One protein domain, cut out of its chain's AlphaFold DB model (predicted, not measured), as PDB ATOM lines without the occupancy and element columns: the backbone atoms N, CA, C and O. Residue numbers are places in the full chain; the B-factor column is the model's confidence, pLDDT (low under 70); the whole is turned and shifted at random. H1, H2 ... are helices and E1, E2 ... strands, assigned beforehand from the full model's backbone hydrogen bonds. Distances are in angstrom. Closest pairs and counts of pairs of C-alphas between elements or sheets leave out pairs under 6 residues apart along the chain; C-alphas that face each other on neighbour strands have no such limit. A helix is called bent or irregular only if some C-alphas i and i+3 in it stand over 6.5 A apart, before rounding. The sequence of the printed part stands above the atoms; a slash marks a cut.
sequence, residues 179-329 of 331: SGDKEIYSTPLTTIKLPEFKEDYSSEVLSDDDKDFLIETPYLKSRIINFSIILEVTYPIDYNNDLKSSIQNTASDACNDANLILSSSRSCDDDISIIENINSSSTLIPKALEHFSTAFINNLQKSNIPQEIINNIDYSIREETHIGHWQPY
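Overview. This is residues 179 to 329 of the 331 residues of an uncharacterized protein of Clostridium bornimense (UniProt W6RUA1). A long, bent, two-stranded hairpin, E1 and E2, makes the long axis of a rod; away from its turn, E3 joins E2, and H1 and the bent H2 pack on this widened part. The 151 printed residues hold three named strands and three named helices, in the order E1 E2 H1 H2 H3 E3, class mixed. The twisted sheet runs E1 E2 E3, antiparallel. The whole is extended, with radius of gyration of the C-alphas 23.6 A and spans of 85 by 40 by 18 A.

Arrangement. Find the hairpin of E1, residues 182 to 208, and E2, residues 211 to 236, with N 192 and O 227 2.8 A apart. E1 bends by 81 degrees at residue 190. Beside E2, E3, residues 314 to 323, has N 318 2.9 A from O 230. H2, residues 274 to 302, was assigned as one helix by its hydrogen bonds but is bent, C-alphas 283 and 286 being 7.3 A apart, into H2a, 274 to 283, and H2b, 286 to 302. With H1, residues 241 to 264, these arms form two layers, helices on one face of a sheet; C-alphas 189 and 259 are the closest of E1 and H1, 5.8 A. H1 touches H2b, closest C-alphas 258 and 288 at 4.5 A. H2b only just touches H3, residues 307 to 310, with 3 pairs of C-alphas within 8 A, the closest 297 and 310, 7.5 A. Every O i to N i+4 pair is within hydrogen-bond range in H2a and H2b, 17 of 20 in H1; H3 is too short for one.

Along the chain. Start at C-alpha 182, (281.320, 161.777, 202.701); E1 covers 66.7 A, E2 69.7 A, H1 35.1 A, H2b 24.5 A. E3, 28.5 A, ends at C-alpha 323, (283.490, 147.392, 227.572).

Size, cuts and confidence. The farthest C-alphas, Asp 209 and Asn 304, are 85.4 A apart. The printed part has no cut and no long link. Residues 268 to 273 stand free; pLDDT is under 70 for 41 residues, among them 264 to 281.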
ATOM      1  N   SER A 179     285.305 158.756 205.546       44.75
ATOM      2  CA  SER A 179     285.318 157.539 204.736       44.75
ATOM      3  C   SER A 179     284.870 157.896 203.322       44.75
ATOM      4  O   SER A 179     283.696 157.784 203.007       44.75
ATOM      5  N   GLY A 180     285.807 158.403 202.509       51.22
ATOM      6  CA  GLY A 180     285.640 158.674 201.070       51.22
ATOM      7  C   GLY A 180     284.520 159.663 200.717       51.22
ATOM      8  O   GLY A 180     283.354 159.296 200.698       51.22
ATOM      9  N   ASP A 181     284.871 160.916 200.414       69.69
ATOM     10  CA  ASP A 181     283.999 162.004 199.915       69.69
ATOM     11  C   ASP A 181     282.736 162.348 200.739       69.69
ATOM     12  O   ASP A 181     282.013 163.295 200.417       69.69
ATOM     13  N   LYS A 182     282.488 161.633 201.839       76.69
ATOM     14  CA  LYS A 182     281.320 161.777 202.701       76.69
ATOM     15  C   LYS A 182     281.728 162.015 204.156       76.69
ATOM     16  O   LYS A 182     282.710 161.467 204.661       76.69
ATOM     17  N   GLU A 183     280.957 162.858 204.824       83.00
ATOM     18  CA  GLU A 183     281.057 163.183 206.241       83.00
ATOM     19  C   GLU A 183     279.955 162.444 207.009       83.00
ATOM     20  O   GLU A 183     278.818 162.362 206.544       83.00
ATOM     21  N   ILE A 184     280.297 161.900 208.181       85.75
ATOM     22  CA  ILE A 184     279.385 161.117 209.021       85.75
ATOM     23  C   ILE A 184     279.083 161.895 210.305       85.75
ATOM     24  O   ILE A 184     279.987 162.243 211.069       85.75
ATOM     25  N   TYR A 185     277.799 162.124 210.560       85.38
ATOM     26  CA  TYR A 185     277.256 162.585 211.830       85.38
ATOM     27  C   TYR A 185     276.729 161.384 212.619       85.38
ATOM     28  O   TYR A 185     275.890 160.640 212.121       85.38
ATOM     29  N   SER A 186     277.215 161.178 213.845       86.12
ATOM     30  CA  SER A 186     276.779 160.085 214.725       86.12
ATOM     31  C   SER A 186     276.133 160.631 215.995       86.12
ATOM     32  O   SER A 186     276.720 161.481 216.666       86.12
ATOM     33  N   THR A 187     274.970 160.098 216.369       80.88
ATOM     34  CA  THR A 187     274.278 160.450 217.618       80.88
ATOM     35  C   THR A 187     273.699 159.209 218.308       80.88
ATOM     36  O   THR A 187     273.128 158.344 217.638       80.88
ATOM     37  N   PRO A 188     273.864 159.052 219.636       79.94
ATOM     38  CA  PRO A 188     273.294 157.918 220.350       79.94
ATOM     39  C   PRO A 188     271.774 158.077 220.477       79.94
ATOM     40  O   PRO A 188     271.286 159.024 221.090       79.94
ATOM     41  N   LEU A 189     271.022 157.110 219.948       78.31
ATOM     42  CA  LEU A 189     269.581 156.986 220.182       78.31
ATOM     43  C   LEU A 189     269.336 156.498 221.609       78.31
ATOM     44  O   LEU A 189     268.523 157.023 222.370       78.31
ATOM     45  N   THR A 190     270.099 155.485 222.017       72.44
ATOM     46  CA  THR A 190     269.965 154.957 223.362       72.44
ATOM     47  C   THR A 190     271.232 154.303 223.875       72.44
ATOM     48  O   THR A 190     271.971 153.694 223.108       72.44
ATOM     49  N   THR A 191     271.456 154.408 225.185       73.56
ATOM     50  CA  THR A 191     272.593 153.799 225.881       73.56
ATOM     51  C   THR A 191     272.095 153.048 227.109       73.56
ATOM     52  O   THR A 191     271.401 153.612 227.954       73.56
ATOM     53  N   ILE A 192     272.475 151.780 227.223       71.56
ATOM     54  CA  ILE A 192     272.195 150.904 228.361       71.56
ATOM     55  C   ILE A 192     273.521 150.597 229.056       71.56
ATOM     56  O   ILE A 192     274.503 150.249 228.402       71.56
ATOM     57  N   LYS A 193     273.552 150.718 230.385       72.81
ATOM     58  CA  LYS A 193     274.724 150.397 231.209       72.81
ATOM     59  C   LYS A 193     274.477 149.097 231.960       72.81
ATOM     60  O   LYS A 193     273.566 149.036 232.783       72.81
ATOM     61  N   LEU A 194     275.296 148.085 231.703       66.94
ATOM     62  CA  LEU A 194     275.223 146.781 232.350       66.94
ATOM     63  C   LEU A 194     276.475 146.556 233.211       66.94
ATOM     64  O   LEU A 194     277.579 146.488 232.665       66.94
ATOM     65  N   PRO A 195     276.347 146.452 234.544       69.44
ATOM     66  CA  PRO A 195     277.465 146.058 235.385       69.44
ATOM     67  C   PRO A 195     277.748 144.560 235.228       69.44
ATOM     68  O   PRO A 195     276.848 143.727 235.308       69.44
ATOM     69  N   GLU A 196     279.018 144.218 235.043       67.81
ATOM     70  CA  GLU A 196     279.520 142.848 235.060       67.81
ATOM     71  C   GLU A 196     280.474 142.675 236.240       67.81
ATOM     72  O   GLU A 196     281.285 143.560 236.523       67.81
ATOM     73  N   PHE A 197     280.396 141.523 236.904       69.94
ATOM     74  CA  PHE A 197     281.196 141.196 238.078       69.94
ATOM     75  C   PHE A 197     282.031 139.945 237.829       69.94
ATOM     76  O   PHE A 197     281.556 138.980 237.229       69.94
ATOM     77  N   LYS A 198     283.269 139.951 238.321       72.06
ATOM     78  CA  LYS A 198     284.199 138.826 238.217       72.06
ATOM     79  C   LYS A 198     285.050 138.719 239.482       72.06
ATOM     80  O   LYS A 198     285.473 139.734 240.030       72.06
ATOM     81  N   GLU A 199     285.299 137.490 239.923       58.22
ATOM     82  CA  GLU A 199     286.250 137.187 240.999       58.22
ATOM     83  C   GLU A 199     287.692 137.269 240.479       58.22
ATOM     84  O   GLU A 199     287.991 136.815 239.369       58.22
ATOM     85  N   ASP A 200     288.574 137.862 241.278       64.44
ATOM     86  CA  ASP A 200     290.012 137.929 241.025       64.44
ATOM     87  C   ASP A 200     290.789 137.718 242.333       64.44
ATOM     88  O   ASP A 200     290.207 137.783 243.416       64.44
ATOM     89  N   TYR A 201     292.090 137.451 242.250       72.75
ATOM     90  CA  TYR A 201     292.928 137.128 243.407       72.75
ATOM     91  C   TYR A 201     294.058 138.141 243.551       72.75
ATOM     92  O   TYR A 201     294.773 138.442 242.595       72.75
ATOM     93  N   SER A 202     294.213 138.709 244.745       71.31
ATOM     94  CA  SER A 202     295.391 139.489 245.115       71.31
ATOM     95  C   SER A 202     296.367 138.563 245.815       71.31
ATOM     96  O   SER A 202     296.073 138.035 246.883       71.31
ATOM     97  N   SER A 203     297.515 138.340 245.190       73.38
ATOM     98  CA  SER A 203     298.598 137.540 245.747       73.38
ATOM     99  C   SER A 203     299.585 138.434 246.501       73.38
ATOM    100  O   SER A 203     300.205 139.306 245.890       73.38
ATOM    101  N   GLU A 204     299.752 138.203 247.800       75.62
ATOM    102  CA  GLU A 204     300.807 138.790 248.632       75.62
ATOM    103  C   GLU A 204     301.866 137.727 248.936       75.62
ATOM    104  O   GLU A 204     301.532 136.593 249.281       75.62
ATOM    105  N   VAL A 205     303.147 138.075 248.786       75.25
ATOM    106  CA  VAL A 205     304.263 137.191 249.142       75.25
ATOM    107  C   VAL A 205     304.739 137.564 250.538       75.25
ATOM    108  O   VAL A 205     305.202 138.683 250.754       75.25
ATOM    109  N   LEU A 206     304.620 136.632 251.479       75.00
ATOM    110  CA  LEU A 206     305.246 136.733 252.793       75.00
ATOM    111  C   LEU A 206     306.518 135.891 252.788       75.00
ATOM    112  O   LEU A 206     306.450 134.668 252.671       75.00
ATOM    113  N   SER A 207     307.661 136.556 252.919       63.56
ATOM    114  CA  SER A 207     308.955 135.900 253.091       63.56
ATOM    115  C   SER A 207     309.218 135.711 254.583       63.56
ATOM    116  O   SER A 207     309.341 136.694 255.312       63.56
ATOM    117  N   ASP A 208     309.287 134.457 255.026       62.84
ATOM    118  CA  ASP A 208     309.689 134.074 256.383       62.84
ATOM    119  C   ASP A 208     310.829 133.053 256.280       62.84
ATOM    120  O   ASP A 208     310.668 132.032 255.607       62.84
ATOM    121  N   ASP A 209     311.984 133.389 256.865       61.22
ATOM    122  CA  ASP A 209     313.226 132.604 256.983       61.22
ATOM    123  C   ASP A 209     313.323 131.375 256.035       61.22
ATOM    124  O   ASP A 209     313.120 130.224 256.430       61.22
ATOM    125  N   ASP A 210     313.645 131.649 254.761       62.88
ATOM    126  CA  ASP A 210     313.873 130.718 253.633       62.88
ATOM    127  C   ASP A 210     312.646 130.043 252.970       62.88
ATOM    128  O   ASP A 210     312.813 129.167 252.110       62.88
ATOM    129  N   LYS A 211     311.407 130.461 253.275       62.38
ATOM    130  CA  LYS A 211     310.209 130.066 252.507       62.38
ATOM    131  C   LYS A 211     309.312 131.254 252.166       62.38
ATOM    132  O   LYS A 211     308.776 131.924 253.042       62.38
ATOM    133  N   ASP A 212     309.072 131.437 250.872       69.12
ATOM    134  CA  ASP A 212     308.057 132.364 250.380       69.12
ATOM    135  C   ASP A 212     306.672 131.703 250.437       69.12
ATOM    136  O   ASP A 212     306.429 130.666 249.810       69.12
ATOM    137  N   PHE A 213     305.747 132.312 251.176       68.50
ATOM    138  CA  PHE A 213     304.337 131.939 251.183       68.50
ATOM    139  C   PHE A 213     303.550 132.897 250.292       68.50
ATOM    140  O   PHE A 213     303.561 134.108 250.501       68.50
ATOM    141  N   LEU A 214     302.836 132.345 249.309       68.94
ATOM    142  CA  LEU A 214     301.912 133.099 248.468       68.94
ATOM    143  C   LEU A 214     300.520 133.071 249.114       68.94
ATOM    144  O   LEU A 214     299.885 132.019 249.194       68.94
ATOM    145  N   ILE A 215     300.054 134.220 249.590       71.06
ATOM    146  CA  ILE A 215     298.697 134.398 250.102       71.06
ATOM    147  C   ILE A 215     297.836 134.954 248.979       71.06
ATOM    148  O   ILE A 215     297.990 136.108 248.598       71.06
ATOM    149  N   GLU A 216     296.895 134.158 248.479       65.81
ATOM    150  CA  GLU A 216     295.873 134.620 247.538       65.81
ATOM    151  C   GLU A 216     294.618 135.050 248.298       65.81
ATOM    152  O   GLU A 216     293.954 134.251 248.959       65.81
ATOM    153  N   THR A 217     294.272 136.328 248.195       64.06
ATOM    154  CA  THR A 217     293.045 136.895 248.757       64.06
ATOM    155  C   THR A 217     292.039 137.141 247.631       64.06
ATOM    156  O   THR A 217     292.333 137.902 246.709       64.06
ATOM    157  N   PRO A 218     290.857 136.501 247.647       70.25
ATOM    158  CA  PRO A 218     289.850 136.743 246.624       70.25
ATOM    159  C   PRO A 218     289.221 138.128 246.818       70.25
ATOM    160  O   PRO A 218     288.819 138.490 247.926       70.25
ATOM    161  N   TYR A 219     289.082 138.885 245.735       64.62
ATOM    162  CA  TYR A 219     288.374 140.161 245.706       64.62
ATOM    163  C   TYR A 219     287.479 140.267 244.471       64.62
ATOM    164  O   TYR A 219     287.666 139.584 243.462       64.62
ATOM    165  N   LEU A 220     286.456 141.117 244.561       65.81
ATOM    166  CA  LEU A 220     285.505 141.316 243.475       65.81
ATOM    167  C   LEU A 220     285.979 142.460 242.580       65.81
ATOM    168  O   LEU A 220     286.328 143.537 243.060       65.81
ATOM    169  N   LYS A 221     285.948 142.245 241.269       69.69
ATOM    170  CA  LYS A 221     286.067 143.300 240.267       69.69
ATOM    171  C   LYS A 221     284.722 143.524 239.599       69.69
ATOM    172  O   LYS A 221     283.974 142.580 239.350       69.69
ATOM    173  N   SER A 222     284.440 144.777 239.275       70.81
ATOM    174  CA  SER A 222     283.308 145.166 238.443       70.81
ATOM    175  C   SER A 222     283.784 145.925 237.214       70.81
ATOM    176  O   SER A 222     284.797 146.626 237.267       70.81
ATOM    177  N   ARG A 223     283.043 145.820 236.118       70.44
ATOM    178  CA  ARG A 223     283.163 146.721 234.971       70.44
ATOM    179  C   ARG A 223     281.783 147.110 234.479       70.44
ATOM    180  O   ARG A 223     280.812 146.399 234.713       70.44
ATOM    181  N   ILE A 224     281.705 148.231 233.778       75.94
ATOM    182  CA  ILE A 224     280.474 148.671 233.125       75.94
ATOM    183  C   ILE A 224     280.597 148.357 231.638       75.94
ATOM    184  O   ILE A 224     281.552 148.782 230.990       75.94
ATOM    185  N   ILE A 225     279.626 147.628 231.103       74.94
ATOM    186  CA  ILE A 225     279.422 147.460 229.670       74.94
ATOM    187  C   ILE A 225     278.384 148.490 229.234       74.94
ATOM    188  O   ILE A 225     277.269 148.507 229.753       74.94
ATOM    189  N   ASN A 226     278.740 149.350 228.286       78.62
ATOM    190  CA  ASN A 226     277.809 150.280 227.659       78.62
ATOM    191  C   ASN A 226     277.365 149.691 226.319       78.62
ATOM    192  O   ASN A 226     278.190 149.535 225.422       78.62
ATOM    193  N   PHE A 227     276.081 149.387 226.184       76.06
ATOM    194  CA  PHE A 227     275.464 149.046 224.907       76.06
ATOM    195  C   PHE A 227     274.775 150.290 224.351       76.06
ATOM    196  O   PHE A 227     273.909 150.858 225.018       76.06
ATOM    197  N   SER A 228     275.161 150.724 223.156       81.44
ATOM    198  CA  SER A 228     274.646 151.926 222.508       81.44
ATOM    199  C   SER A 228     274.059 151.592 221.143       81.44
ATOM    200  O   SER A 228     274.705 150.927 220.339       81.44
ATOM    201  N   ILE A 229     272.867 152.108 220.854       81.56
ATOM    202  CA  ILE A 229     272.322 152.156 219.494       81.56
ATOM    203  C   ILE A 229     272.582 153.561 218.967       81.56
ATOM    204  O   ILE A 229     272.178 154.544 219.594       81.56
ATOM    205  N   ILE A 230     273.286 153.654 217.846       85.38
ATOM    206  CA  ILE A 230     273.788 154.905 217.285       85.38
ATOM    207  C   ILE A 230     273.170 155.103 215.912       85.38
ATOM    208  O   ILE A 230     273.246 154.222 215.060       85.38
ATOM    209  N   LEU A 231     272.576 156.272 215.708       85.69
ATOM    210  CA  LEU A 231     272.164 156.741 214.398       85.69
ATOM    211  C   LEU A 231     273.357 157.408 213.714       85.69
ATOM    212  O   LEU A 231     274.002 158.286 214.291       85.69
ATOM    213  N   GLU A 232     273.604 157.023 212.473       88.19
ATOM    214  CA  GLU A 232     274.544 157.661 211.568       88.19
ATOM    215  C   GLU A 232     273.783 158.342 210.439       88.19
ATOM    216  O   GLU A 232     272.916 157.739 209.812       88.19
ATOM    217  N   VAL A 233     274.137 159.590 210.159       89.06
ATOM    218  CA  VAL A 233     273.694 160.324 208.975       89.06
ATOM    219  C   VAL A 233     274.936 160.698 208.188       89.06
ATOM    220  O   VAL A 233     275.840 161.344 208.714       89.06
ATOM    221  N   THR A 234     274.987 160.271 206.937       89.50
ATOM    222  CA  THR A 234     276.129 160.439 206.047       89.50
ATOM    223  C   THR A 234     275.734 161.352 204.898       89.50
ATOM    224  O   THR A 234     274.722 161.123 204.240       89.50
ATOM    225  N   TYR A 235     276.525 162.386 204.636       90.06
ATOM    226  CA  TYR A 235     276.269 163.356 203.569       90.06
ATOM    227  C   TYR A 235     277.578 163.782 202.880       90.06
ATOM    228  O   TYR A 235     278.647 163.664 203.482       90.06
ATOM    229  N   PRO A 236     277.537 164.264 201.626       88.56
ATOM    230  CA  PRO A 236     278.716 164.745 200.906       88.56
ATOM    231  C   PRO A 236     279.498 165.840 201.649       88.56
ATOM    232  O   PRO A 236     278.929 166.730 202.288       88.56
ATOM    233  N   ILE A 237     280.830 165.780 201.571       86.25
ATOM    234  CA  ILE A 237     281.717 166.702 202.299       86.25
ATOM    235  C   ILE A 237     281.681 168.139 201.762       86.25
ATOM    236  O   ILE A 237     281.961 169.081 202.507       86.25
ATOM    237  N   ASP A 238     281.332 168.304 200.488       86.50
ATOM    238  CA  ASP A 238     281.261 169.569 199.756       86.50
ATOM    239  C   ASP A 238     280.040 170.424 200.131       86.50
ATOM    240  O   ASP A 238     279.942 171.584 199.725       86.50
ATOM    241  N   TYR A 239     279.134 169.895 200.957       88.31
ATOM    242  CA  TYR A 239     278.005 170.647 201.496       88.31
ATOM    243  C   TYR A 239     278.475 171.843 202.333       88.31
ATOM    244  O   TYR A 239     279.461 171.776 203.072       88.31
ATOM    245  N   ASN A 240     277.756 172.964 202.242       90.75
ATOM    246  CA  ASN A 240     278.087 174.145 203.035       90.75
ATOM    247  C   ASN A 240     277.799 173.902 204.534       90.75
ATOM    248  O   ASN A 240     276.973 173.069 204.912       90.75
ATOM    249  N   ASN A 241     278.483 174.640 205.410       89.31
ATOM    250  CA  ASN A 241     278.356 174.448 206.860       89.31
ATOM    251  C   ASN A 241     276.934 174.717 207.381       89.31
ATOM    252  O   ASN A 241     276.514 174.088 208.353       89.31
ATOM    253  N   ASP A 242     276.186 175.610 206.731       89.75
ATOM    254  CA  ASP A 242     274.808 175.937 207.109       89.75
ATOM    255  C   ASP A 242     273.857 174.764 206.836       89.75
ATOM    256  O   ASP A 242     273.054 174.397 207.693       89.75
ATOM    257  N   LEU A 243     273.992 174.115 205.676       89.69
ATOM    258  CA  LEU A 243     273.215 172.938 205.298       89.69
ATOM    259  C   LEU A 243     273.613 171.731 206.141       89.69
ATOM    260  O   LEU A 243     272.732 171.024 206.620       89.69
ATOM    261  N   LYS A 244     274.910 171.548 206.424       89.25
ATOM    262  CA  LYS A 244     275.379 170.535 207.384       89.25
ATOM    263  C   LYS A 244     274.745 170.736 208.759       89.25
ATOM    264  O   LYS A 244     274.187 169.797 209.318       89.25
ATOM    265  N   SER A 245     274.756 171.963 209.278       87.75
ATOM    266  CA  SER A 245     274.153 172.285 210.579       87.75
ATOM    267  C   SER A 245     272.637 172.064 210.574       87.75
ATOM    268  O   SER A 245     272.083 171.526 211.529       87.75
ATOM    269  N   SER A 246     271.957 172.428 209.483       89.19
ATOM    270  CA  SER A 246     270.522 172.181 209.307       89.19
ATOM    271  C   SER A 246     270.196 170.683 209.285       89.19
ATOM    272  O   SER A 246     269.283 170.253 209.993       89.19
ATOM    273  N   ILE A 247     270.979 169.878 208.560       89.56
ATOM    274  CA  ILE A 247     270.864 168.415 208.528       89.56
ATOM    275  C   ILE A 247     271.054 167.831 209.929       89.56
ATOM    276  O   ILE A 247     270.216 167.057 210.381       89.56
ATOM    277  N   GLN A 248     272.118 168.222 210.632       90.94
ATOM    278  CA  GLN A 248     272.437 167.706 211.966       90.94
ATOM    279  C   GLN A 248     271.348 168.041 212.992       90.94
ATOM    280  O   GLN A 248     270.920 167.162 213.738       90.94
ATOM    281  N   ASN A 249     270.850 169.281 212.998       88.81
ATOM    282  CA  ASN A 249     269.765 169.691 213.892       88.81
ATOM    283  C   ASN A 249     268.472 168.926 213.580       88.81
ATOM    284  O   ASN A 249     267.846 168.377 214.480       88.81
ATOM    285  N   THR A 250     268.126 168.803 212.296       90.00
ATOM    286  CA  THR A 250     266.935 168.058 211.862       90.00
ATOM    287  C   THR A 250     267.033 166.574 212.223       90.00
ATOM    288  O   THR A 250     266.050 165.974 212.657       90.00
ATOM    289  N   ALA A 251     268.221 165.978 212.080       88.88
ATOM    290  CA  ALA A 251     268.484 164.600 212.480       88.88
ATOM    291  C   ALA A 251     268.337 164.427 213.995       88.88
ATOM    292  O   ALA A 251     267.671 163.495 214.440       88.88
ATOM    293  N   SER A 252     268.902 165.344 214.787       87.12
ATOM    294  CA  SER A 252     268.773 165.339 216.247       87.12
ATOM    295  C   SER A 252     267.314 165.444 216.697       87.12
ATOM    296  O   SER A 252     266.898 164.717 217.597       87.12
ATOM    297  N   ASP A 253     266.512 166.296 216.057       85.56
ATOM    298  CA  ASP A 253     265.095 166.451 216.394       85.56
ATOM    299  C   ASP A 253     264.281 165.192 216.049       85.56
ATOM    300  O   ASP A 253     263.461 164.742 216.855       85.56
ATOM    301  N   ALA A 254     264.555 164.578 214.892       88.75
ATOM    302  CA  ALA A 254     263.907 163.343 214.438       88.75
ATOM    303  C   ALA A 254     264.300 162.099 215.263       88.75
ATOM    304  O   ALA A 254     263.588 161.092 215.245       88.75
ATOM    305  N   CYS A 255     265.394 162.152 216.034       85.50
ATOM    306  CA  CYS A 255     265.785 161.056 216.929       85.50
ATOM    307  C   CYS A 255     264.748 160.787 218.025       85.50
ATOM    308  O   CYS A 255     264.651 159.657 218.499       85.50
ATOM    309  N   ASN A 256     263.959 161.788 218.428       83.12
ATOM    310  CA  ASN A 256     262.954 161.617 219.478       83.12
ATOM    311  C   ASN A 256     261.903 160.562 219.100       83.12
ATOM    312  O   ASN A 256     261.560 159.720 219.930       83.12
ATOM    313  N   ASP A 257     261.461 160.546 217.843       79.31
ATOM    314  CA  ASP A 257     260.472 159.582 217.353       79.31
ATOM    315  C   ASP A 257     261.041 158.156 217.325       79.31
ATOM    316  O   ASP A 257     260.392 157.206 217.767       79.31
ATOM    317  N   ALA A 258     262.294 158.002 216.889       82.19
ATOM    318  CA  ALA A 258     262.995 156.718 216.914       82.19
ATOM    319  C   ALA A 258     263.217 156.210 218.348       82.19
ATOM    320  O   ALA A 258     263.034 155.025 218.639       82.19
ATOM    321  N   ASN A 259     263.555 157.118 219.265       81.06
ATOM    322  CA  ASN A 259     263.761 156.814 220.677       81.06
ATOM    323  C   ASN A 259     262.482 156.347 221.365       81.06
ATOM    324  O   ASN A 259     262.542 155.425 222.178       81.06
ATOM    325  N   LEU A 260     261.326 156.927 221.037       80.31
ATOM    326  CA  LEU A 260     260.029 156.455 221.531       80.31
ATOM    327  C   LEU A 260     259.761 154.999 221.127       80.31
ATOM    328  O   LEU A 260     259.307 154.207 221.949       80.31
ATOM    329  N   ILE A 261     260.111 154.611 219.900       81.06
ATOM    330  CA  ILE A 261     259.980 153.218 219.453       81.06
ATOM    331  C   ILE A 261     260.951 152.306 220.209       81.06
ATOM    332  O   ILE A 261     260.520 151.300 220.767       81.06
ATOM    333  N   LEU A 262     262.232 152.667 220.305       74.75
ATOM    334  CA  LEU A 262     263.245 151.856 221.001       74.75
ATOM    335  C   LEU A 262     263.017 151.761 222.518       74.75
ATOM    336  O   LEU A 262     263.475 150.818 223.160       74.75
ATOM    337  N   SER A 263     262.329 152.741 223.105       71.81
ATOM    338  CA  SER A 263     261.950 152.727 224.520       71.81
ATOM    339  C   SER A 263     260.611 152.040 224.780       71.81
ATOM    340  O   SER A 263     260.370 151.639 225.912       71.81
ATOM    341  N   SER A 264     259.775 151.820 223.760       69.38
ATOM    342  CA  SER A 264     258.463 151.178 223.927       69.38
ATOM    343  C   SER A 264     258.534 149.725 224.410       69.38
ATOM    344  O   SER A 264     257.614 149.267 225.084       69.38
ATOM    345  N   SER A 265     259.623 149.004 224.119       60.22
ATOM    346  CA  SER A 265     259.852 147.651 224.647       60.22
ATOM    347  C   SER A 265     260.438 147.632 226.055       60.22
ATOM    348  O   SER A 265     260.526 146.565 226.658       60.22
ATOM    349  N   ARG A 266     260.845 148.788 226.590       62.31
ATOM    350  CA  ARG A 266     261.410 148.891 227.934       62.31
ATOM    351  C   ARG A 266     260.264 149.019 228.913       62.31
ATOM    352  O   ARG A 266     259.805 150.125 229.194       62.31
ATOM    353  N   SER A 267     259.788 147.893 229.427       52.47
ATOM    354  CA  SER A 267     258.937 147.958 230.608       52.47
ATOM    355  C   SER A 267     259.818 148.295 231.814       52.47
ATOM    356  O   SER A 267     260.901 147.742 232.010       52.47
ATOM    357  N   CYS A 268     259.364 149.283 232.584       49.62
ATOM    358  CA  CYS A 268     259.905 149.604 233.901       49.62
ATOM    359  C   CYS A 268     259.364 148.645 234.976       49.62
ATOM    360  O   CYS A 268     259.496 148.949 236.160       49.62
ATOM    361  N   ASP A 269     258.706 147.548 234.582       42.69
ATOM    362  CA  ASP A 269     258.295 146.504 235.510       42.69
ATOM    363  C   ASP A 269     259.517 145.641 235.822       42.69
ATOM    364  O   ASP A 269     260.258 145.224 234.929       42.69
ATOM    365  N   ASP A 270     259.716 145.403 237.113       47.41
ATOM    366  CA  ASP A 270     260.944 144.904 237.741       47.41
ATOM    367  C   ASP A 270     261.392 143.480 237.313       47.41
ATOM    368  O   ASP A 270     262.350 142.945 237.873       47.41
ATOM    369  N   ASP A 271     260.754 142.877 236.303       43.06
ATOM    370  CA  ASP A 271     260.927 141.474 235.905       43.06
ATOM    371  C   ASP A 271     261.525 141.259 234.496       43.06
ATOM    372  O   ASP A 271     261.887 140.126 234.171       43.06
ATOM    373  N   ILE A 272     261.677 142.293 233.651       47.84
ATOM    374  CA  ILE A 272     262.335 142.123 232.338       47.84
ATOM    375  C   ILE A 272     263.852 142.168 232.509       47.84
ATOM    376  O   ILE A 272     264.425 143.163 232.968       47.84
ATOM    377  N   SER A 273     264.537 141.099 232.097       57.44
ATOM    378  CA  SER A 273     265.996 141.071 232.145       57.44
ATOM    379  C   SER A 273     266.577 142.173 231.249       57.44
ATOM    380  O   SER A 273     266.131 142.404 230.126       57.44
ATOM    381  N   ILE A 274     267.629 142.855 231.708       56.91
ATOM    382  CA  ILE A 274     268.330 143.882 230.910       56.91
ATOM    383  C   ILE A 274     268.769 143.318 229.538       56.91
ATOM    384  O   ILE A 274     268.828 144.047 228.552       56.91
ATOM    385  N   ILE A 275     268.997 142.003 229.457       57.94
ATOM    386  CA  ILE A 275     269.316 141.262 228.230       57.94
ATOM    387  C   ILE A 275     268.106 141.175 227.282       57.94
ATOM    388  O   ILE A 275     268.264 141.374 226.081       57.94
ATOM    389  N   GLU A 276     266.895 140.941 227.785       62.84
ATOM    390  CA  GLU A 276     265.662 140.998 226.982       62.84
ATOM    391  C   GLU A 276     265.348 142.419 226.513       62.84
ATOM    392  O   GLU A 276     264.897 142.605 225.383       62.84
ATOM    393  N   ASN A 277     265.663 143.435 227.319       63.75
ATOM    394  CA  ASN A 277     265.584 144.833 226.890       63.75
ATOM    395  C   ASN A 277     266.560 145.143 225.740       63.75
ATOM    396  O   ASN A 277     266.208 145.882 224.819       63.75
ATOM    397  N   ILE A 278     267.764 144.561 225.744       63.50
ATOM    398  CA  ILE A 278     268.745 144.699 224.652       63.50
ATOM    399  C   ILE A 278     268.278 143.952 223.396       63.50
ATOM    400  O   ILE A 278     268.225 144.542 222.316       63.50
ATOM    401  N   ASN A 279     267.870 142.688 223.531       68.38
ATOM    402  CA  ASN A 279     267.403 141.877 222.404       68.38
ATOM    403  C   ASN A 279     266.137 142.473 221.770       68.38
ATOM    404  O   ASN A 279     266.034 142.552 220.548       68.38
ATOM    405  N   SER A 280     265.199 142.962 222.587       68.56
ATOM    406  CA  SER A 280     264.007 143.656 222.089       68.56
ATOM    407  C   SER A 280     264.357 144.979 221.408       68.56
ATOM    408  O   SER A 280     263.861 145.231 220.312       68.56
ATOM    409  N   SER A 281     265.267 145.781 221.975       69.94
ATOM    410  CA  SER A 281     265.730 147.021 221.330       69.94
ATOM    411  C   SER A 281     266.337 146.735 219.951       69.94
ATOM    412  O   SER A 281     266.017 147.434 218.994       69.94
ATOM    413  N   SER A 282     267.127 145.661 219.835       71.69
ATOM    414  CA  SER A 282     267.746 145.215 218.576       71.69
ATOM    415  C   SER A 282     266.685 144.829 217.533       71.69
ATOM    416  O   SER A 282     266.765 145.218 216.369       71.69
ATOM    417  N   THR A 283     265.617 144.133 217.951       78.69
ATOM    418  CA  THR A 283     264.510 143.752 217.047       78.69
ATOM    419  C   THR A 283     263.702 144.945 216.532       78.69
ATOM    420  O   THR A 283     263.097 144.868 215.464       78.69
ATOM    421  N   LEU A 284     263.699 146.057 217.271       81.19
ATOM    422  CA  LEU A 284     262.962 147.270 216.925       81.19
ATOM    423  C   LEU A 284     263.763 148.241 216.053       81.19
ATOM    424  O   LEU A 284     263.179 149.207 215.563       81.19
ATOM    425  N   ILE A 285     265.052 147.982 215.804       82.12
ATOM    426  CA  ILE A 285     265.917 148.847 214.986       82.12
ATOM    427  C   ILE A 285     265.324 149.144 213.600       82.12
ATOM    428  O   ILE A 285     265.257 150.323 213.253       82.12
ATOM    429  N   PRO A 286     264.835 148.160 212.815       85.44
ATOM    430  CA  PRO A 286     264.282 148.449 211.490       85.44
ATOM    431  C   PRO A 286     263.077 149.394 211.551       85.44
ATOM    432  O   PRO A 286     262.960 150.316 210.750       85.44
ATOM    433  N   LYS A 287     262.213 149.207 212.555       84.88
ATOM    434  CA  LYS A 287     261.031 150.046 212.771       84.88
ATOM    435  C   LYS A 287     261.418 151.446 213.252       84.88
ATOM    436  O   LYS A 287     260.856 152.436 212.800       84.88
ATOM    437  N   ALA A 288     262.398 151.547 214.145       85.25
ATOM    438  CA  ALA A 288     262.932 152.828 214.588       85.25
ATOM    439  C   ALA A 288     263.568 153.612 213.427       85.25
ATOM    440  O   ALA A 288     263.354 154.818 213.330       85.25
ATOM    441  N   LEU A 289     264.277 152.931 212.516       87.25
ATOM    442  CA  LEU A 289     264.854 153.532 211.309       87.25
ATOM    443  C   LEU A 289     263.779 154.072 210.355       87.25
ATOM    444  O   LEU A 289     263.943 155.154 209.802       87.25
ATOM    445  N   GLU A 290     262.674 153.346 210.182       87.94
ATOM    446  CA  GLU A 290     261.532 153.765 209.357       87.94
ATOM    447  C   GLU A 290     260.828 155.012 209.921       87.94
ATOM    448  O   GLU A 290     260.510 155.960 209.196       87.94
ATOM    449  N   HIS A 291     260.606 155.042 211.236       89.00
ATOM    450  CA  HIS A 291     260.025 156.209 211.899       89.00
ATOM    451  C   HIS A 291     260.967 157.416 211.833       89.00
ATOM    452  O   HIS A 291     260.523 158.524 211.521       89.00
ATOM    453  N   PHE A 292     262.267 157.192 212.058       91.12
ATOM    454  CA  PHE A 292     263.294 158.214 211.887       91.12
ATOM    455  C   PHE A 292     263.280 158.788 210.468       91.12
ATOM    456  O   PHE A 292     263.184 160.002 210.309       91.12
ATOM    457  N   SER A 293     263.351 157.937 209.440       91.75
ATOM    458  CA  SER A 293     263.460 158.375 208.046       91.75
ATOM    459  C   SER A 293     262.267 159.222 207.623       91.75
ATOM    460  O   SER A 293     262.433 160.271 207.000       91.75
ATOM    461  N   THR A 294     261.068 158.812 208.034       90.69
ATOM    462  CA  THR A 294     259.828 159.535 207.759       90.69
ATOM    463  C   THR A 294     259.844 160.920 208.407       90.69
ATOM    464  O   THR A 294     259.562 161.917 207.740       90.69
ATOM    465  N   ALA A 295     260.194 161.015 209.692       90.94
ATOM    466  CA  ALA A 295     260.268 162.290 210.404       90.94
ATOM    467  C   ALA A 295     261.360 163.207 209.825       90.94
ATOM    468  O   ALA A 295     261.124 164.392 209.579       90.94
ATOM    469  N   PHE A 296     262.533 162.641 209.548       93.06
ATOM    470  CA  PHE A 296     263.700 163.347 209.040       93.06
ATOM    471  C   PHE A 296     263.460 163.934 207.644       93.06
ATOM    472  O   PHE A 296     263.597 165.144 207.461       93.06
ATOM    473  N   ILE A 297     263.014 163.125 206.677       91.50
ATOM    474  CA  ILE A 297     262.751 163.579 205.300       91.50
ATOM    475  C   ILE A 297     261.652 164.648 205.282       91.50
ATOM    476  O   ILE A 297     261.815 165.688 204.641       91.50
ATOM    477  N   ASN A 298     260.568 164.444 206.038       91.62
ATOM    478  CA  ASN A 298     259.479 165.419 206.124       91.62
ATOM    479  C   ASN A 298     259.956 166.772 206.675       91.62
ATOM    480  O   ASN A 298     259.514 167.823 206.209       91.62
ATOM    481  N   ASN A 299     260.853 166.772 207.663       90.56
ATOM    482  CA  ASN A 299     261.379 168.004 208.246       90.56
ATOM    483  C   ASN A 299     262.418 168.692 207.342       90.56
ATOM    484  O   ASN A 299     262.417 169.923 207.254       90.56
ATOM    485  N   LEU A 300     263.233 167.935 206.597       90.88
ATOM    486  CA  LEU A 300     264.122 168.501 205.573       90.88
ATOM    487  C   LEU A 300     263.329 169.174 204.442       90.88
ATOM    488  O   LEU A 300     263.661 170.286 204.031       90.88
ATOM    489  N   GLN A 301     262.238 168.550 203.989       89.44
ATOM    490  CA  GLN A 301     261.358 169.124 202.966       89.44
ATOM    491  C   GLN A 301     260.673 170.411 203.446       89.44
ATOM    492  O   GLN A 301     260.641 171.400 202.714       89.44
ATOM    493  N   LYS A 302     260.192 170.451 204.698       90.50
ATOM    494  CA  LYS A 302     259.656 171.682 205.319       90.50
ATOM    495  C   LYS A 302     260.691 172.805 205.414       90.50
ATOM    496  O   LYS A 302     260.315 173.973 205.437       90.50
ATOM    497  N   SER A 303     261.973 172.457 205.459       85.94
ATOM    498  CA  SER A 303     263.089 173.404 205.528       85.94
ATOM    499  C   SER A 303     263.525 173.925 204.150       85.94
ATOM    500  O   SER A 303     264.556 174.585 204.047       85.94
ATOM    501  N   ASN A 304     262.742 173.661 203.091       87.50
ATOM    502  CA  ASN A 304     263.011 174.054 201.701       87.50
ATOM    503  C   ASN A 304     264.327 173.496 201.124       87.50
ATOM    504  O   ASN A 304     264.919 174.106 200.231       87.50
ATOM    505  N   ILE A 305     264.793 172.340 201.604       88.31
ATOM    506  CA  ILE A 305     265.979 171.680 201.046       88.31
ATOM    507  C   ILE A 305     265.582 170.945 199.749       88.31
ATOM    508  O   ILE A 305     264.632 170.157 199.770       88.31
ATOM    509  N   PRO A 306     266.278 171.171 198.614       89.19
ATOM    510  CA  PRO A 306     265.988 170.496 197.351       89.19
ATOM    511  C   PRO A 306     266.086 168.970 197.446       89.19
ATOM    512  O   PRO A 306     267.001 168.428 198.065       89.19
ATOM    513  N   GLN A 307     265.195 168.269 196.741       86.81
ATOM    514  CA  GLN A 307     265.142 166.803 196.751       86.81
ATOM    515  C   GLN A 307     266.443 166.149 196.247       86.81
ATOM    516  O   GLN A 307     266.821 165.088 196.730       86.81
ATOM    517  N   GLU A 308     267.165 166.797 195.326       87.69
ATOM    518  CA  GLU A 308     268.474 166.335 194.834       87.69
ATOM    519  C   GLU A 308     269.530 166.261 195.944       87.69
ATOM    520  O   GLU A 308     270.365 165.360 195.947       87.69
ATOM    521  N   ILE A 309     269.473 167.179 196.912       87.06
ATOM    522  CA  ILE A 309     270.362 167.174 198.075       87.06
ATOM    523  C   ILE A 309     269.948 166.050 199.025       87.06
ATOM    524  O   ILE A 309     270.786 165.265 199.451       87.06
ATOM    525  N   ILE A 310     268.646 165.926 199.307       87.06
ATOM    526  CA  ILE A 310     268.115 164.903 200.221       87.06
ATOM    527  C   ILE A 310     268.476 163.490 199.744       87.06
ATOM    528  O   ILE A 310     268.864 162.654 200.553       87.06
ATOM    529  N   ASN A 311     268.408 163.232 198.434       86.62
ATOM    530  CA  ASN A 311     268.709 161.921 197.852       86.62
ATOM    531  C   ASN A 311     270.181 161.490 198.000       86.62
ATOM    532  O   ASN A 311     270.483 160.317 197.806       86.62
ATOM    533  N   ASN A 312     271.087 162.418 198.316       86.69
ATOM    534  CA  ASN A 312     272.503 162.137 198.553       86.69
ATOM    535  C   ASN A 312     272.833 161.949 200.046       86.69
ATOM    536  O   ASN A 312     274.003 161.784 200.393       86.69
ATOM    537  N   ILE A 313     271.826 162.004 200.925       88.50
ATOM    538  CA  ILE A 313     271.976 161.771 202.360       88.50
ATOM    539  C   ILE A 313     271.611 160.316 202.657       88.50
ATOM    540  O   ILE A 313     270.469 159.901 202.469       88.50
ATOM    541  N   ASP A 314     272.574 159.569 203.182       87.62
ATOM    542  CA  ASP A 314     272.374 158.205 203.663       87.62
ATOM    543  C   ASP A 314     272.187 158.216 205.185       87.62
ATOM    544  O   ASP A 314     272.748 159.058 205.888       87.62
ATOM    545  N   TYR A 315     271.418 157.276 205.729       89.81
ATOM    546  CA  TYR A 315     271.273 157.116 207.175       89.81
ATOM    547  C   TYR A 315     271.175 155.641 207.564       89.81
ATOM    548  O   TYR A 315     270.545 154.833 206.881       89.81
ATOM    549  N   SER A 316     271.805 155.292 208.678       85.56
ATOM    550  CA  SER A 316     271.891 153.926 209.194       85.56
ATOM    551  C   SER A 316     271.831 153.923 210.712       85.56
ATOM    552  O   SER A 316     272.157 154.906 211.373       85.56
ATOM    553  N   ILE A 317     271.417 152.797 211.282       84.06
ATOM    554  CA  ILE A 317     271.549 152.545 212.713       84.06
ATOM    555  C   ILE A 317     272.576 151.435 212.895       84.06
ATOM    556  O   ILE A 317     272.482 150.391 212.248       84.06
ATOM    557  N   ARG A 318     273.536 151.660 213.791       81.94
ATOM    558  CA  ARG A 318     274.527 150.668 214.206       81.94
ATOM    559  C   ARG A 318     274.436 150.406 215.704       81.94
ATOM    560  O   ARG A 318     274.068 151.285 216.484       81.94
ATOM    561  N   GLU A 319     274.828 149.208 216.103       80.00
ATOM    562  CA  GLU A 319     275.003 148.840 217.505       80.00
ATOM    563  C   GLU A 319     276.482 148.933 217.875       80.00
ATOM    564  O   GLU A 319     277.358 148.489 217.133       80.00
ATOM    565  N   GLU A 320     276.767 149.504 219.039       80.44
ATOM    566  CA  GLU A 320     278.115 149.629 219.568       80.44
ATOM    567  C   GLU A 320     278.145 149.149 221.016       80.44
ATOM    568  O   GLU A 320     277.321 149.542 221.842       80.44
ATOM    569  N   THR A 321     279.110 148.290 221.341       76.12
ATOM    570  CA  THR A 321     279.337 147.828 222.712       76.12
ATOM    571  C   THR A 321     280.701 148.301 223.179       76.12
ATOM    572  O   THR A 321     281.726 147.896 222.638       76.12
ATOM    573  N   HIS A 322     280.718 149.127 224.221       79.81
ATOM    574  CA  HIS A 322     281.943 149.592 224.855       79.81
ATOM    575  C   HIS A 322     282.118 148.926 226.219       79.81
ATOM    576  O   HIS A 322     281.336 149.141 227.148       79.81
ATOM    577  N   ILE A 323     283.183 148.142 226.355       78.56
ATOM    578  CA  ILE A 323     283.490 147.392 227.572       78.56
ATOM    579  C   ILE A 323     284.469 148.207 228.417       78.56
ATOM    580  O   ILE A 323     285.601 148.457 228.010       78.56
ATOM    581  N   GLY A 324     284.035 148.622 229.606       75.44
ATOM    582  CA  GLY A 324     284.891 149.309 230.565       75.44
ATOM    583  C   GLY A 324     286.005 148.417 231.118       75.44
ATOM    584  O   GLY A 324     285.942 147.184 231.083       75.44
ATOM    585  N   HIS A 325     287.034 149.052 231.673       83.06
ATOM    586  CA  HIS A 325     288.091 148.339 232.380       83.06
ATOM    587  C   HIS A 325     287.575 147.732 233.683       83.06
ATOM    588  O   HIS A 325     286.680 148.274 234.332       83.06
ATOM    589  N   TRP A 326     288.183 146.616 234.078       78.50
ATOM    590  CA  TRP A 326     287.944 146.041 235.391       78.50
ATOM    591  C   TRP A 326     288.458 146.974 236.478       78.50
ATOM    592  O   TRP A 326     289.627 147.357 236.480       78.50
ATOM    593  N   GLN A 327     287.587 147.288 237.424       78.50
ATOM    594  CA  GLN A 327     287.908 148.066 238.606       78.50
ATOM    595  C   GLN A 327     287.617 147.219 239.843       78.50
ATOM    596  O   GLN A 327     286.640 146.462 239.833       78.50
ATOM    597  N   PRO A 328     288.441 147.304 240.898       73.69
ATOM    598  CA  PRO A 328     288.093 146.691 242.168       73.69
ATOM    599  C   PRO A 328     286.731 147.220 242.628       73.69
ATOM    600  O   PRO A 328     286.483 148.427 242.606       73.69
ATOM    601  N   TYR A 329     285.835 146.312 242.988       63.66
ATOM    602  CA  TYR A 329     284.517 146.653 243.489       63.66
ATOM    603  C   TYR A 329     284.596 146.744 245.010       63.66
ATOM    604  O   TYR A 329     284.628 145.730 245.709       63.66
TER     605      TYR A 329